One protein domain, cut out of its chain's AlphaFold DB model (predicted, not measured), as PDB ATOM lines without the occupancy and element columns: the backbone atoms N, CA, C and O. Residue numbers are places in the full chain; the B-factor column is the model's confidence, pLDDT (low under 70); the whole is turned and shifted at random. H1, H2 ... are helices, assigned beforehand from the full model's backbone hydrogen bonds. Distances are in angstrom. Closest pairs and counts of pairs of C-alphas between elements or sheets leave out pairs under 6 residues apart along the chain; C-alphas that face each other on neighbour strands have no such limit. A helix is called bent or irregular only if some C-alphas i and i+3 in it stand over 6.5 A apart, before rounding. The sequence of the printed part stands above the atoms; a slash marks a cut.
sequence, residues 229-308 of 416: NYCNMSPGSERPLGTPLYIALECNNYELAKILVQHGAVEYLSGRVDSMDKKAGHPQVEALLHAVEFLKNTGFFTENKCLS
ATOM      1  N   ASN A 229      14.091 -20.432  18.099       87.44
ATOM      2  CA  ASN A 229      13.300 -21.455  18.779       87.44
ATOM      3  C   ASN A 229      11.824 -21.049  18.917       87.44
ATOM      4  O   ASN A 229      11.036 -21.801  19.495       87.44
ATOM      5  N   TYR A 230      11.424 -19.898  18.359       84.44
ATOM      6  CA  TYR A 230      10.038 -19.441  18.386       84.44
ATOM      7  C   TYR A 230       9.110 -20.488  17.767       84.44
ATOM      8  O   TYR A 230       9.201 -20.789  16.580       84.44
ATOM      9  N   CYS A 231       8.180 -21.018  18.558       81.31
ATOM     10  CA  CYS A 231       7.148 -21.918  18.060       81.31
ATOM     11  C   CYS A 231       5.918 -21.107  17.653       81.31
ATOM     12  O   CYS A 231       5.235 -20.509  18.489       81.31
ATOM     13  N   ASN A 232       5.611 -21.090  16.358       75.00
ATOM     14  CA  ASN A 232       4.461 -20.353  15.862       75.00
ATOM     15  C   ASN A 232       3.142 -21.094  16.153       75.00
ATOM     16  O   ASN A 232       2.783 -22.065  15.478       75.00
ATOM     17  N   MET A 233       2.385 -20.569  17.117       69.12
ATOM     18  CA  MET A 233       0.994 -20.924  17.395       69.12
ATOM     19  C   MET A 233       0.081 -19.998  16.572       69.12
ATOM     20  O   MET A 233      -0.248 -18.898  17.016       69.12
ATOM     21  N   SER A 234      -0.295 -20.387  15.349       56.38
ATOM     22  CA  SER A 234      -1.155 -19.537  14.511       56.38
ATOM     23  C   SER A 234      -2.519 -19.311  15.193       56.38
ATOM     24  O   SER A 234      -3.210 -20.292  15.487       56.38
ATOM     25  N   PRO A 235      -2.933 -18.057  15.470       47.66
ATOM     26  CA  PRO A 235      -4.214 -17.788  16.112       47.66
ATOM     27  C   PRO A 235      -5.366 -18.191  15.183       47.66
ATOM     28  O   PRO A 235      -5.465 -17.712  14.057       47.66
ATOM     29  N   GLY A 236      -6.240 -19.082  15.661       53.00
ATOM     30  CA  GLY A 236      -7.380 -19.603  14.894       53.00
ATOM     31  C   GLY A 236      -7.094 -20.875  14.088       53.00
ATOM     32  O   GLY A 236      -8.016 -21.429  13.499       53.00
ATOM     33  N   SER A 237      -5.856 -21.376  14.099       53.16
ATOM     34  CA  SER A 237      -5.546 -22.745  13.682       53.16
ATOM     35  C   SER A 237      -5.548 -23.646  14.913       53.16
ATOM     36  O   SER A 237      -4.878 -23.350  15.899       53.16
ATOM     37  N   GLU A 238      -6.226 -24.791  14.849       54.41
ATOM     38  CA  GLU A 238      -6.145 -25.833  15.888       54.41
ATOM     39  C   GLU A 238      -4.726 -26.430  16.020       54.41
ATOM     40  O   GLU A 238      -4.468 -27.262  16.890       54.41
ATOM     41  N   ARG A 239      -3.789 -26.044  15.139       59.94
ATOM     42  CA  ARG A 239      -2.443 -26.612  15.046       59.94
ATOM     43  C   ARG A 239      -1.368 -25.522  14.917       59.94
ATOM     44  O   ARG A 239      -1.478 -24.693  14.010       59.94
ATOM     45  N   PRO A 240      -0.296 -25.553  15.739       67.75
ATOM     46  CA  PRO A 240       0.889 -24.730  15.500       67.75
ATOM     47  C   PRO A 240       1.549 -25.059  14.166       67.75
ATOM     48  O   PRO A 240       1.519 -26.215  13.737       67.75
ATOM     49  N   LEU A 241       2.183 -24.053  13.563       73.44
ATOM     50  CA  LEU A 241       3.065 -24.215  12.409       73.44
ATOM     51  C   LEU A 241       4.365 -24.947  12.811       73.44
ATOM     52  O   LEU A 241       4.918 -25.688  12.012       73.44
ATOM     53  N   GLY A 242       4.804 -24.805  14.066       80.94
ATOM     54  CA  GLY A 242       5.997 -25.462  14.613       80.94
ATOM     55  C   GLY A 242       7.156 -24.497  14.849       80.94
ATOM     56  O   GLY A 242       6.948 -23.287  14.836       80.94
ATOM     57  N   THR A 243       8.345 -25.038  15.116       87.75
ATOM     58  CA  THR A 243       9.601 -24.279  15.259       87.75
ATOM     59  C   THR A 243      10.329 -24.174  13.912       87.75
ATOM     60  O   THR A 243      10.073 -24.996  13.024       87.75
ATOM     61  N   PRO A 244      11.276 -23.231  13.737       89.69
ATOM     62  CA  PRO A 244      12.123 -23.155  12.547       89.69
ATOM     63  C   PRO A 244      12.778 -24.494  12.181       89.69
ATOM     64  O   PRO A 244      12.734 -24.905  11.022       89.69
ATOM     65  N   LEU A 245      13.314 -25.208  13.180       91.06
ATOM     66  CA  LEU A 245      13.918 -26.526  12.984       91.06
ATOM     67  C   LEU A 245      12.896 -27.561  12.492       91.06
ATOM     68  O   LEU A 245      13.179 -28.282  11.540       91.06
ATOM     69  N   TYR A 246      11.696 -27.602  13.083       86.88
ATOM     70  CA  TYR A 246      10.634 -28.515  12.649       86.88
ATOM     71  C   TYR A 246      10.251 -28.301  11.180       86.88
ATOM     72  O   TYR A 246      10.178 -29.266  10.426       86.88
ATOM     73  N   ILE A 247      10.056 -27.048  10.756       86.25
ATOM     74  CA  ILE A 247       9.695 -26.746   9.364       86.25
ATOM     75  C   ILE A 247      10.808 -27.154   8.403       86.25
ATOM     76  O   ILE A 247      10.521 -27.735   7.362       86.25
ATOM     77  N   ALA A 248      12.075 -26.878   8.730       89.38
ATOM     78  CA  ALA A 248      13.188 -27.269   7.867       89.38
ATOM     79  C   ALA A 248      13.221 -28.791   7.642       89.38
ATOM     80  O   ALA A 248      13.447 -29.246   6.519       89.38
ATOM     81  N   LEU A 249      12.928 -29.570   8.690       87.62
ATOM     82  CA  LEU A 249      12.801 -31.026   8.608       87.62
ATOM     83  C   LEU A 249      11.549 -31.455   7.824       87.62
ATOM     84  O   LEU A 249      11.628 -32.386   7.033       87.62
ATOM     85  N   GLU A 250      10.417 -30.756   7.968       83.31
ATOM     86  CA  GLU A 250       9.173 -31.025   7.217       83.31
ATOM     87  C   GLU A 250       9.342 -30.788   5.719       83.31
ATOM     88  O   GLU A 250       8.842 -31.554   4.897       83.31
ATOM     89  N   CYS A 251      10.118 -29.770   5.362       82.75
ATOM     90  CA  CYS A 251      10.502 -29.480   3.991       82.75
ATOM     91  C   CYS A 251      11.614 -30.407   3.458       82.75
ATOM     92  O   CYS A 251      12.071 -30.195   2.336       82.75
ATOM     93  N   ASN A 252      12.072 -31.410   4.226       85.00
ATOM     94  CA  ASN A 252      13.211 -32.280   3.901       85.00
ATOM     95  C   ASN A 252      14.505 -31.510   3.559       85.00
ATOM     96  O   ASN A 252      15.341 -31.982   2.787       85.00
ATOM     97  N   ASN A 253      14.698 -30.321   4.134       88.00
ATOM     98  CA  ASN A 253      15.872 -29.492   3.885       88.00
ATOM     99  C   ASN A 253      16.921 -29.688   4.992       88.00
ATOM    100  O   ASN A 253      17.052 -28.882   5.916       88.00
ATOM    101  N   TYR A 254      17.666 -30.791   4.895       88.88
ATOM    102  CA  TYR A 254      18.660 -31.194   5.896       88.88
ATOM    103  C   TYR A 254      19.795 -30.175   6.072       88.88
ATOM    104  O   TYR A 254      20.186 -29.870   7.198       88.88
ATOM    105  N   GLU A 255      20.295 -29.591   4.980       90.81
ATOM    106  CA  GLU A 255      21.354 -28.578   5.063       90.81
ATOM    107  C   GLU A 255      20.868 -27.308   5.767       90.81
ATOM    108  O   GLU A 255      21.579 -26.744   6.599       90.81
ATOM    109  N   LEU A 256      19.624 -26.888   5.520       91.88
ATOM    110  CA  LEU A 256      19.034 -25.777   6.261       91.88
ATOM    111  C   LEU A 256      18.838 -26.116   7.742       91.88
ATOM    112  O   LEU A 256      19.120 -25.278   8.597       91.88
ATOM    113  N   ALA A 257      18.418 -27.343   8.062       92.94
ATOM    114  CA  ALA A 257      18.318 -27.799   9.445       92.94
ATOM    115  C   ALA A 257      19.680 -27.727  10.160       92.94
ATOM    116  O   ALA A 257      19.755 -27.202  11.271       92.94
ATOM    117  N   LYS A 258      20.775 -28.140   9.504       94.06
ATOM    118  CA  LYS A 258      22.138 -27.972  10.037       94.06
ATOM    119  C   LYS A 258      22.479 -26.506  10.290       94.06
ATOM    120  O   LYS A 258      22.965 -26.192  11.374       94.06
ATOM    121  N   ILE A 259      22.193 -25.608   9.342       93.44
ATOM    122  CA  ILE A 259      22.435 -24.162   9.506       93.44
ATOM    123  C   ILE A 259      21.675 -23.611  10.718       93.44
ATOM    124  O   ILE A 259      22.230 -22.823  11.487       93.44
ATOM    125  N   LEU A 260      20.424 -24.030  10.921       93.75
ATOM    126  CA  LEU A 260      19.628 -23.613  12.073       93.75
ATOM    127  C   LEU A 260      20.233 -24.129  13.388       93.75
ATOM    128  O   LEU A 260      20.423 -23.349  14.320       93.75
ATOM    129  N   VAL A 261      20.621 -25.406  13.460       94.81
ATOM    130  CA  VAL A 261      21.280 -25.974  14.653       94.81
ATOM    131  C   VAL A 261      22.594 -25.255  14.953       94.81
ATOM    132  O   VAL A 261      22.868 -24.941  16.108       94.81
ATOM    133  N   GLN A 262      23.376 -24.891  13.931       94.19
ATOM    134  CA  GLN A 262      24.600 -24.100  14.110       94.19
ATOM    135  C   GLN A 262      24.367 -22.753  14.810       94.19
ATOM    136  O   GLN A 262      25.276 -22.239  15.463       94.19
ATOM    137  N   HIS A 263      23.162 -22.195  14.698       91.62
ATOM    138  CA  HIS A 263      22.769 -20.916  15.289       91.62
ATOM    139  C   HIS A 263      21.898 -21.069  16.548       91.62
ATOM    140  O   HIS A 263      21.306 -20.091  16.998       91.62
ATOM    141  N   GLY A 264      21.822 -22.268  17.135       92.06
ATOM    142  CA  GLY A 264      21.137 -22.490  18.413       92.06
ATOM    143  C   GLY A 264      19.702 -22.996  18.316       92.06
ATOM    144  O   GLY A 264      18.963 -22.918  19.301       92.06
ATOM    145  N   ALA A 265      19.288 -23.522  17.159       92.81
ATOM    146  CA  ALA A 265      18.004 -24.201  17.045       92.81
ATOM    147  C   ALA A 265      18.059 -25.535  17.795       92.81
ATOM    148  O   ALA A 265      18.707 -26.480  17.345       92.81
ATOM    149  N   VAL A 266      17.386 -25.597  18.942       90.19
ATOM    150  CA  VAL A 266      17.324 -26.791  19.797       90.19
ATOM    151  C   VAL A 266      15.904 -27.211  20.158       90.19
ATOM    152  O   VAL A 266      15.694 -28.327  20.620       90.19
ATOM    153  N   GLU A 267      14.911 -26.351  19.922       86.94
ATOM    154  CA  GLU A 267      13.511 -26.694  20.139       86.94
ATOM    155  C   GLU A 267      12.884 -27.300  18.883       86.94
ATOM    156  O   GLU A 267      12.841 -26.702  17.800       86.94
ATOM    157  N   TYR A 268      12.331 -28.497  19.043       79.38
ATOM    158  CA  TYR A 268      11.534 -29.181  18.035       79.38
ATOM    159  C   TYR A 268      10.342 -29.870  18.706       79.38
ATOM    160  O   TYR A 268      10.422 -30.340  19.840       79.38
ATOM    161  N   LEU A 269       9.191 -29.898  18.029       71.00
ATOM    162  CA  LEU A 269       7.975 -30.518  18.564       71.00
ATOM    163  C   LEU A 269       8.094 -32.048  18.480       71.00
ATOM    164  O   LEU A 269       7.719 -32.636  17.466       71.00
ATOM    165  N   SER A 270       8.601 -32.677  19.546       63.66
ATOM    166  CA  SER A 270       8.897 -34.120  19.621       63.66
ATOM    167  C   SER A 270       7.739 -35.005  19.148       63.66
ATOM    168  O   SER A 270       7.914 -35.781  18.218       63.66
ATOM    169  N   GLY A 271       6.518 -34.784  19.650       60.94
ATOM    170  CA  GLY A 271       5.332 -35.570  19.268       60.94
ATOM    171  C   GLY A 271       4.868 -35.428  17.807       60.94
ATOM    172  O   GLY A 271       3.862 -36.024  17.427       60.94
ATOM    173  N   ARG A 272       5.544 -34.614  16.982       61.59
ATOM    174  CA  ARG A 272       5.291 -34.497  15.535       61.59
ATOM    175  C   ARG A 272       6.420 -35.044  14.669       61.59
ATOM    176  O   ARG A 272       6.158 -35.334  13.501       61.59
ATOM    177  N   VAL A 273       7.621 -35.225  15.211       56.44
ATOM    178  CA  VAL A 273       8.703 -35.915  14.496       56.44
ATOM    179  C   VAL A 273       8.343 -37.392  14.307       56.44
ATOM    180  O   VAL A 273       8.507 -37.911  13.210       56.44
ATOM    181  N   ASP A 274       7.661 -38.004  15.278       54.06
ATOM    182  CA  ASP A 274       7.138 -39.379  15.178       54.06
ATOM    183  C   ASP A 274       6.152 -39.578  13.998       54.06
ATOM    184  O   ASP A 274       5.832 -40.694  13.589       54.06
ATOM    185  N   SER A 275       5.617 -38.486  13.431       53.34
ATOM    186  CA  SER A 275       4.785 -38.529  12.217       53.34
ATOM    187  C   SER A 275       5.595 -38.408  10.916       53.34
ATOM    188  O   SER A 275       5.126 -38.863   9.870       53.34
ATOM    189  N   MET A 276       6.815 -37.863  10.989       54.25
ATOM    190  CA  MET A 276       7.814 -37.859   9.911       54.25
ATOM    191  C   MET A 276       8.422 -39.253   9.706       54.25
ATOM    192  O   MET A 276       8.711 -39.619   8.563       54.25
ATOM    193  N   ASP A 277       8.475 -40.076  10.766       50.62
ATOM    194  CA  ASP A 277       8.886 -41.493  10.733       50.62
ATOM    195  C   ASP A 277       8.159 -42.323   9.665       50.62
ATOM    196  O   ASP A 277       8.672 -43.332   9.183       50.62
ATOM    197  N   LYS A 278       6.959 -41.903   9.238       51.91
ATOM    198  CA  LYS A 278       6.169 -42.637   8.239       51.91
ATOM    199  C   LYS A 278       6.536 -42.331   6.785       51.91
ATOM    200  O   LYS A 278       6.023 -43.022   5.906       51.91
ATOM    201  N   LYS A 279       7.379 -41.326   6.500       45.94
ATOM    202  CA  LYS A 279       7.722 -40.937   5.112       45.94
ATOM    203  C   LYS A 279       9.170 -41.165   4.684       45.94
ATOM    204  O   LYS A 279       9.380 -41.244   3.479       45.94
ATOM    205  N   ALA A 280      10.108 -41.334   5.611       42.03
ATOM    206  CA  ALA A 280      11.399 -42.016   5.452       42.03
ATOM    207  C   ALA A 280      12.257 -41.640   6.665       42.03
ATOM    208  O   ALA A 280      12.700 -40.497   6.761       42.03
ATOM    209  N   GLY A 281      12.505 -42.590   7.569       56.12
ATOM    210  CA  GLY A 281      13.559 -42.461   8.576       56.12
ATOM    211  C   GLY A 281      14.903 -42.330   7.867       56.12
ATOM    212  O   GLY A 281      15.495 -43.324   7.452       56.12
ATOM    213  N   HIS A 282      15.337 -41.094   7.627       69.81
ATOM    214  CA  HIS A 282      16.672 -40.807   7.128       69.81
ATOM    215  C   HIS A 282      17.602 -40.894   8.347       69.81
ATOM    216  O   HIS A 282      17.453 -40.059   9.241       69.81
ATOM    217  N   PRO A 283      18.566 -41.835   8.412       78.50
ATOM    218  CA  PRO A 283      19.483 -41.964   9.556       78.50
ATOM    219  C   PRO A 283      20.174 -40.642   9.930       78.50
ATOM    220  O   PRO A 283      20.448 -40.356  11.086       78.50
ATOM    221  N   GLN A 284      20.372 -39.772   8.937       84.88
ATOM    222  CA  GLN A 284      20.905 -38.422   9.106       84.88
ATOM    223  C   GLN A 284      20.014 -37.510   9.968       84.88
ATOM    224  O   GLN A 284      20.533 -36.731  10.762       84.88
ATOM    225  N   VAL A 285      18.686 -37.595   9.836       86.69
ATOM    226  CA  VAL A 285      17.742 -36.812  10.654       86.69
ATOM    227  C   VAL A 285      17.720 -37.342  12.084       86.69
ATOM    228  O   VAL A 285      17.745 -36.545  13.018       86.69
ATOM    229  N   GLU A 286      17.750 -38.664  12.267       87.00
ATOM    230  CA  GLU A 286      17.843 -39.284  13.596       87.00
ATOM    231  C   GLU A 286      19.131 -38.865  14.321       87.00
ATOM    232  O   GLU A 286      19.070 -38.454  15.483       87.00
ATOM    233  N   ALA A 287      20.270 -38.889  13.622       91.62
ATOM    234  CA  ALA A 287      21.557 -38.455  14.158       91.62
ATOM    235  C   ALA A 287      21.572 -36.958  14.497       91.62
ATOM    236  O   ALA A 287      22.126 -36.557  15.526       91.62
ATOM    237  N   LEU A 288      20.937 -36.127  13.662       93.19
ATOM    238  CA  LEU A 288      20.790 -34.694  13.910       93.19
ATOM    239  C   LEU A 288      19.941 -34.423  15.148       93.19
ATOM    240  O   LEU A 288      20.371 -33.661  16.007       93.19
ATOM    241  N   LEU A 289      18.773 -35.050  15.272       91.44
ATOM    242  CA  LEU A 289      17.896 -34.855  16.428       91.44
ATOM    243  C   LEU A 289      18.540 -35.351  17.723       91.44
ATOM    244  O   LEU A 289      18.457 -34.672  18.739       91.44
ATOM    245  N   HIS A 290      19.261 -36.470  17.672       92.38
ATOM    246  CA  HIS A 290      20.047 -36.956  18.803       92.38
ATOM    247  C   HIS A 290      21.150 -35.967  19.209       92.38
ATOM    248  O   HIS A 290      21.306 -35.648  20.386       92.38
ATOM    249  N   ALA A 291      21.877 -35.403  18.235       95.31
ATOM    250  CA  ALA A 291      22.862 -34.355  18.506       95.31
ATOM    251  C   ALA A 291      22.213 -33.079  19.078       95.31
ATOM    252  O   ALA A 291      22.783 -32.442  19.964       95.31
ATOM    253  N   VAL A 292      21.023 -32.706  18.600       94.38
ATOM    254  CA  VAL A 292      20.257 -31.564  19.118       94.38
ATOM    255  C   VAL A 292      19.829 -31.795  20.567       94.38
ATOM    256  O   VAL A 292      19.986 -30.890  21.385       94.38
ATOM    257  N   GLU A 293      19.360 -32.994  20.909       92.94
ATOM    258  CA  GLU A 293      18.975 -33.358  22.277       92.94
ATOM    259  C   GLU A 293      20.175 -33.282  23.234       92.94
ATOM    260  O   GLU A 293      20.081 -32.699  24.317       92.94
ATOM    261  N   PHE A 294      21.345 -33.768  22.803       95.12
ATOM    262  CA  PHE A 294      22.601 -33.586  23.530       95.12
ATOM    263  C   PHE A 294      22.928 -32.098  23.752       95.12
ATOM    264  O   PHE A 294      23.202 -31.680  24.881       95.12
ATOM    265  N   LEU A 295      22.876 -31.269  22.702       95.62
ATOM    266  CA  LEU A 295      23.163 -29.829  22.793       95.62
ATOM    267  C   LEU A 295      22.179 -29.096  23.716       95.62
ATOM    268  O   LEU A 295      22.586 -28.205  24.466       95.62
ATOM    269  N   LYS A 296      20.899 -29.483  23.674       93.62
ATOM    270  CA  LYS A 296      19.833 -28.951  24.527       93.62
ATOM    271  C   LYS A 296      20.086 -29.279  25.994       93.62
ATOM    272  O   LYS A 296      20.142 -28.374  26.823       93.62
ATOM    273  N   ASN A 297      20.295 -30.555  26.311       92.88
ATOM    274  CA  ASN A 297      20.390 -31.029  27.694       92.88
ATOM    275  C   ASN A 297      21.718 -30.684  28.370       92.88
ATOM    276  O   ASN A 297      21.773 -30.549  29.590       92.88
ATOM    277  N   THR A 298      22.781 -30.488  27.591       93.31
ATOM    278  CA  THR A 298      24.043 -29.935  28.103       93.31
ATOM    279  C   THR A 298      24.030 -28.413  28.219       93.31
ATOM    280  O   THR A 298      24.963 -27.840  28.773       93.31
ATOM    281  N   GLY A 299      22.994 -27.741  27.703       92.25
ATOM    282  CA  GLY A 299      22.903 -26.286  27.717       92.25
ATOM    283  C   GLY A 299      23.978 -25.605  26.867       92.25
ATOM    284  O   GLY A 299      24.360 -24.481  27.177       92.25
ATOM    285  N   PHE A 300      24.473 -26.239  25.796       92.81
ATOM    286  CA  PHE A 300      25.611 -25.735  25.012       92.81
ATOM    287  C   PHE A 300      25.443 -24.271  24.562       92.81
ATOM    288  O   PHE A 300      26.379 -23.472  24.660       92.81
ATOM    289  N   PHE A 301      24.241 -23.904  24.106       90.94
ATOM    290  CA  PHE A 301      23.931 -22.557  23.611       90.94
ATOM    291  C   PHE A 301      23.662 -21.517  24.709       90.94
ATOM    292  O   PHE A 301      23.454 -20.346  24.404       90.94
ATOM    293  N   THR A 302      23.692 -21.910  25.987       88.44
ATOM    294  CA  THR A 302      23.665 -20.943  27.099       88.44
ATOM    295  C   THR A 302      24.999 -20.204  27.224       88.44
ATOM    296  O   THR A 302      25.023 -19.016  27.540       88.44
ATOM    297  N   GLU A 303      26.102 -20.883  26.900       88.00
ATOM    298  CA  GLU A 303      27.464 -20.340  26.963       88.00
ATOM    299  C   GLU A 303      28.012 -19.960  25.578       88.00
ATOM    300  O   GLU A 303      28.873 -19.087  25.459       88.00
ATOM    301  N   ASN A 304      27.512 -20.593  24.511       88.38
ATOM    302  CA  ASN A 304      28.034 -20.445  23.153       88.38
ATOM    303  C   ASN A 304      26.987 -19.843  22.213       88.38
ATOM    304  O   ASN A 304      25.877 -20.348  22.097       88.38
ATOM    305  N   LYS A 305      27.358 -18.798  21.462       85.12
ATOM    306  CA  LYS A 305      26.450 -18.164  20.486       85.12
ATOM    307  C   LYS A 305      26.225 -18.997  19.224       85.12
ATOM    308  O   LYS A 305      25.178 -18.878  18.600       85.12
ATOM    309  N   CYS A 306      27.220 -19.774  18.808       87.69
ATOM    310  CA  CYS A 306      27.161 -20.578  17.594       87.69
ATOM    311  C   CYS A 306      27.963 -21.875  17.741       87.69
ATOM    312  O   CYS A 306      28.862 -21.990  18.575       87.69
ATOM    313  N   LEU A 307      27.629 -22.850  16.902       93.94
ATOM    314  CA  LEU A 307      28.285 -24.144  16.788       93.94
ATOM    315  C   LEU A 307      28.974 -24.225  15.421       93.94
ATOM    316  O   LEU A 307      28.356 -23.982  14.386       93.94
ATOM    317  N   SER A 308      30.266 -24.559  15.406       94.56
ATOM    318  CA  SER A 308      31.018 -24.662  14.154       94.56
ATOM    319  C   SER A 308      30.564 -25.861  13.321       94.56
ATOM    320  O   SER A 308      30.166 -26.895  13.857       94.56
TER     321      SER A 308
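This is residues 229 to 308 of the 416 residues of the protein "Ankyrin repeat family protein" of Orientia chuto str. Dubai (UniProt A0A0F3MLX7). The long helix H4 runs nearly side by side with the helical hairpin H1 and H2, and the centres of these three make a triangle. H3 stands off near H1, apart from H4, while little H5 sits past the last residues of H4 and a long loop, residues 229 to 243, reaches away from the helices to Gly 236 and folds back to H1. The contacts between helices are few. The printed part has 80 residues with five named helices, H1 to H5 in chain order, and no named strand; the class is all helix. It is compact, with a radius of gyration of the C-alphas of 12.8 A, and spans 36 by 30 by 20 A.

H4, the longest helix, holds residues 283 to 297 and measures 21.2 A from first to last C-alpha; it begins at C-alpha 283 (19.483, -41.964, 9.556) and ends at C-alpha 297 (20.390, -31.029, 27.694). H2 is residues 254 to 262, 12.4 A. H1 is residues 244 to 250, 10.0 A, beginning at C-alpha 244 (12.123, -23.155, 12.547). H3 is residues 270 to 276, 10.5 A. H5 is residues 300 to 303, 6.0 A; it is neither bent nor irregular, but only just: C-alphas 300 and 303 are 6.0 A apart.

H4 and H2 only just touch, with 3 pairs of C-alphas within 8 A; the closest C-alphas, of Val 292 and Val 261, are 7.2 A apart, and the helices run the same way at a shallow tilt of 13 degrees. H2 and H1 form a helical hairpin and touch, closest at the C-alphas of Ala 257 and Ala 248, 5.4 A apart, running opposite ways at a shallow tilt of 19 degrees. H1 and H4 are close but not clearly touching, closest at the C-alphas of Leu 249 and Val 285, 7.9 A. H3 and H1 are close but not clearly touching, closest at the C-alphas of Met 276 and Glu 250, 7.5 A. H3 is apart from H4. H5 and H4 are close but not clearly touching, closest at the C-alphas of Phe 301 and Leu 295, 7.4 A. In H1, H2 and H4 every O i to N i+4 pair is within hydrogen-bond range; in H3 0 of 3 are, with 3 of 4 O i to N i+3 pairs within range, and H5 is too short for an i to i+4 pair.

The C-alphas farthest apart, of Gly 236 and Ser 308, are 38.7 A apart. The printed part has no cut, and no link between helices is long. The mean pLDDT of the printed part is 80.3; residues 233 to 240 and 270 to 282 are under 70.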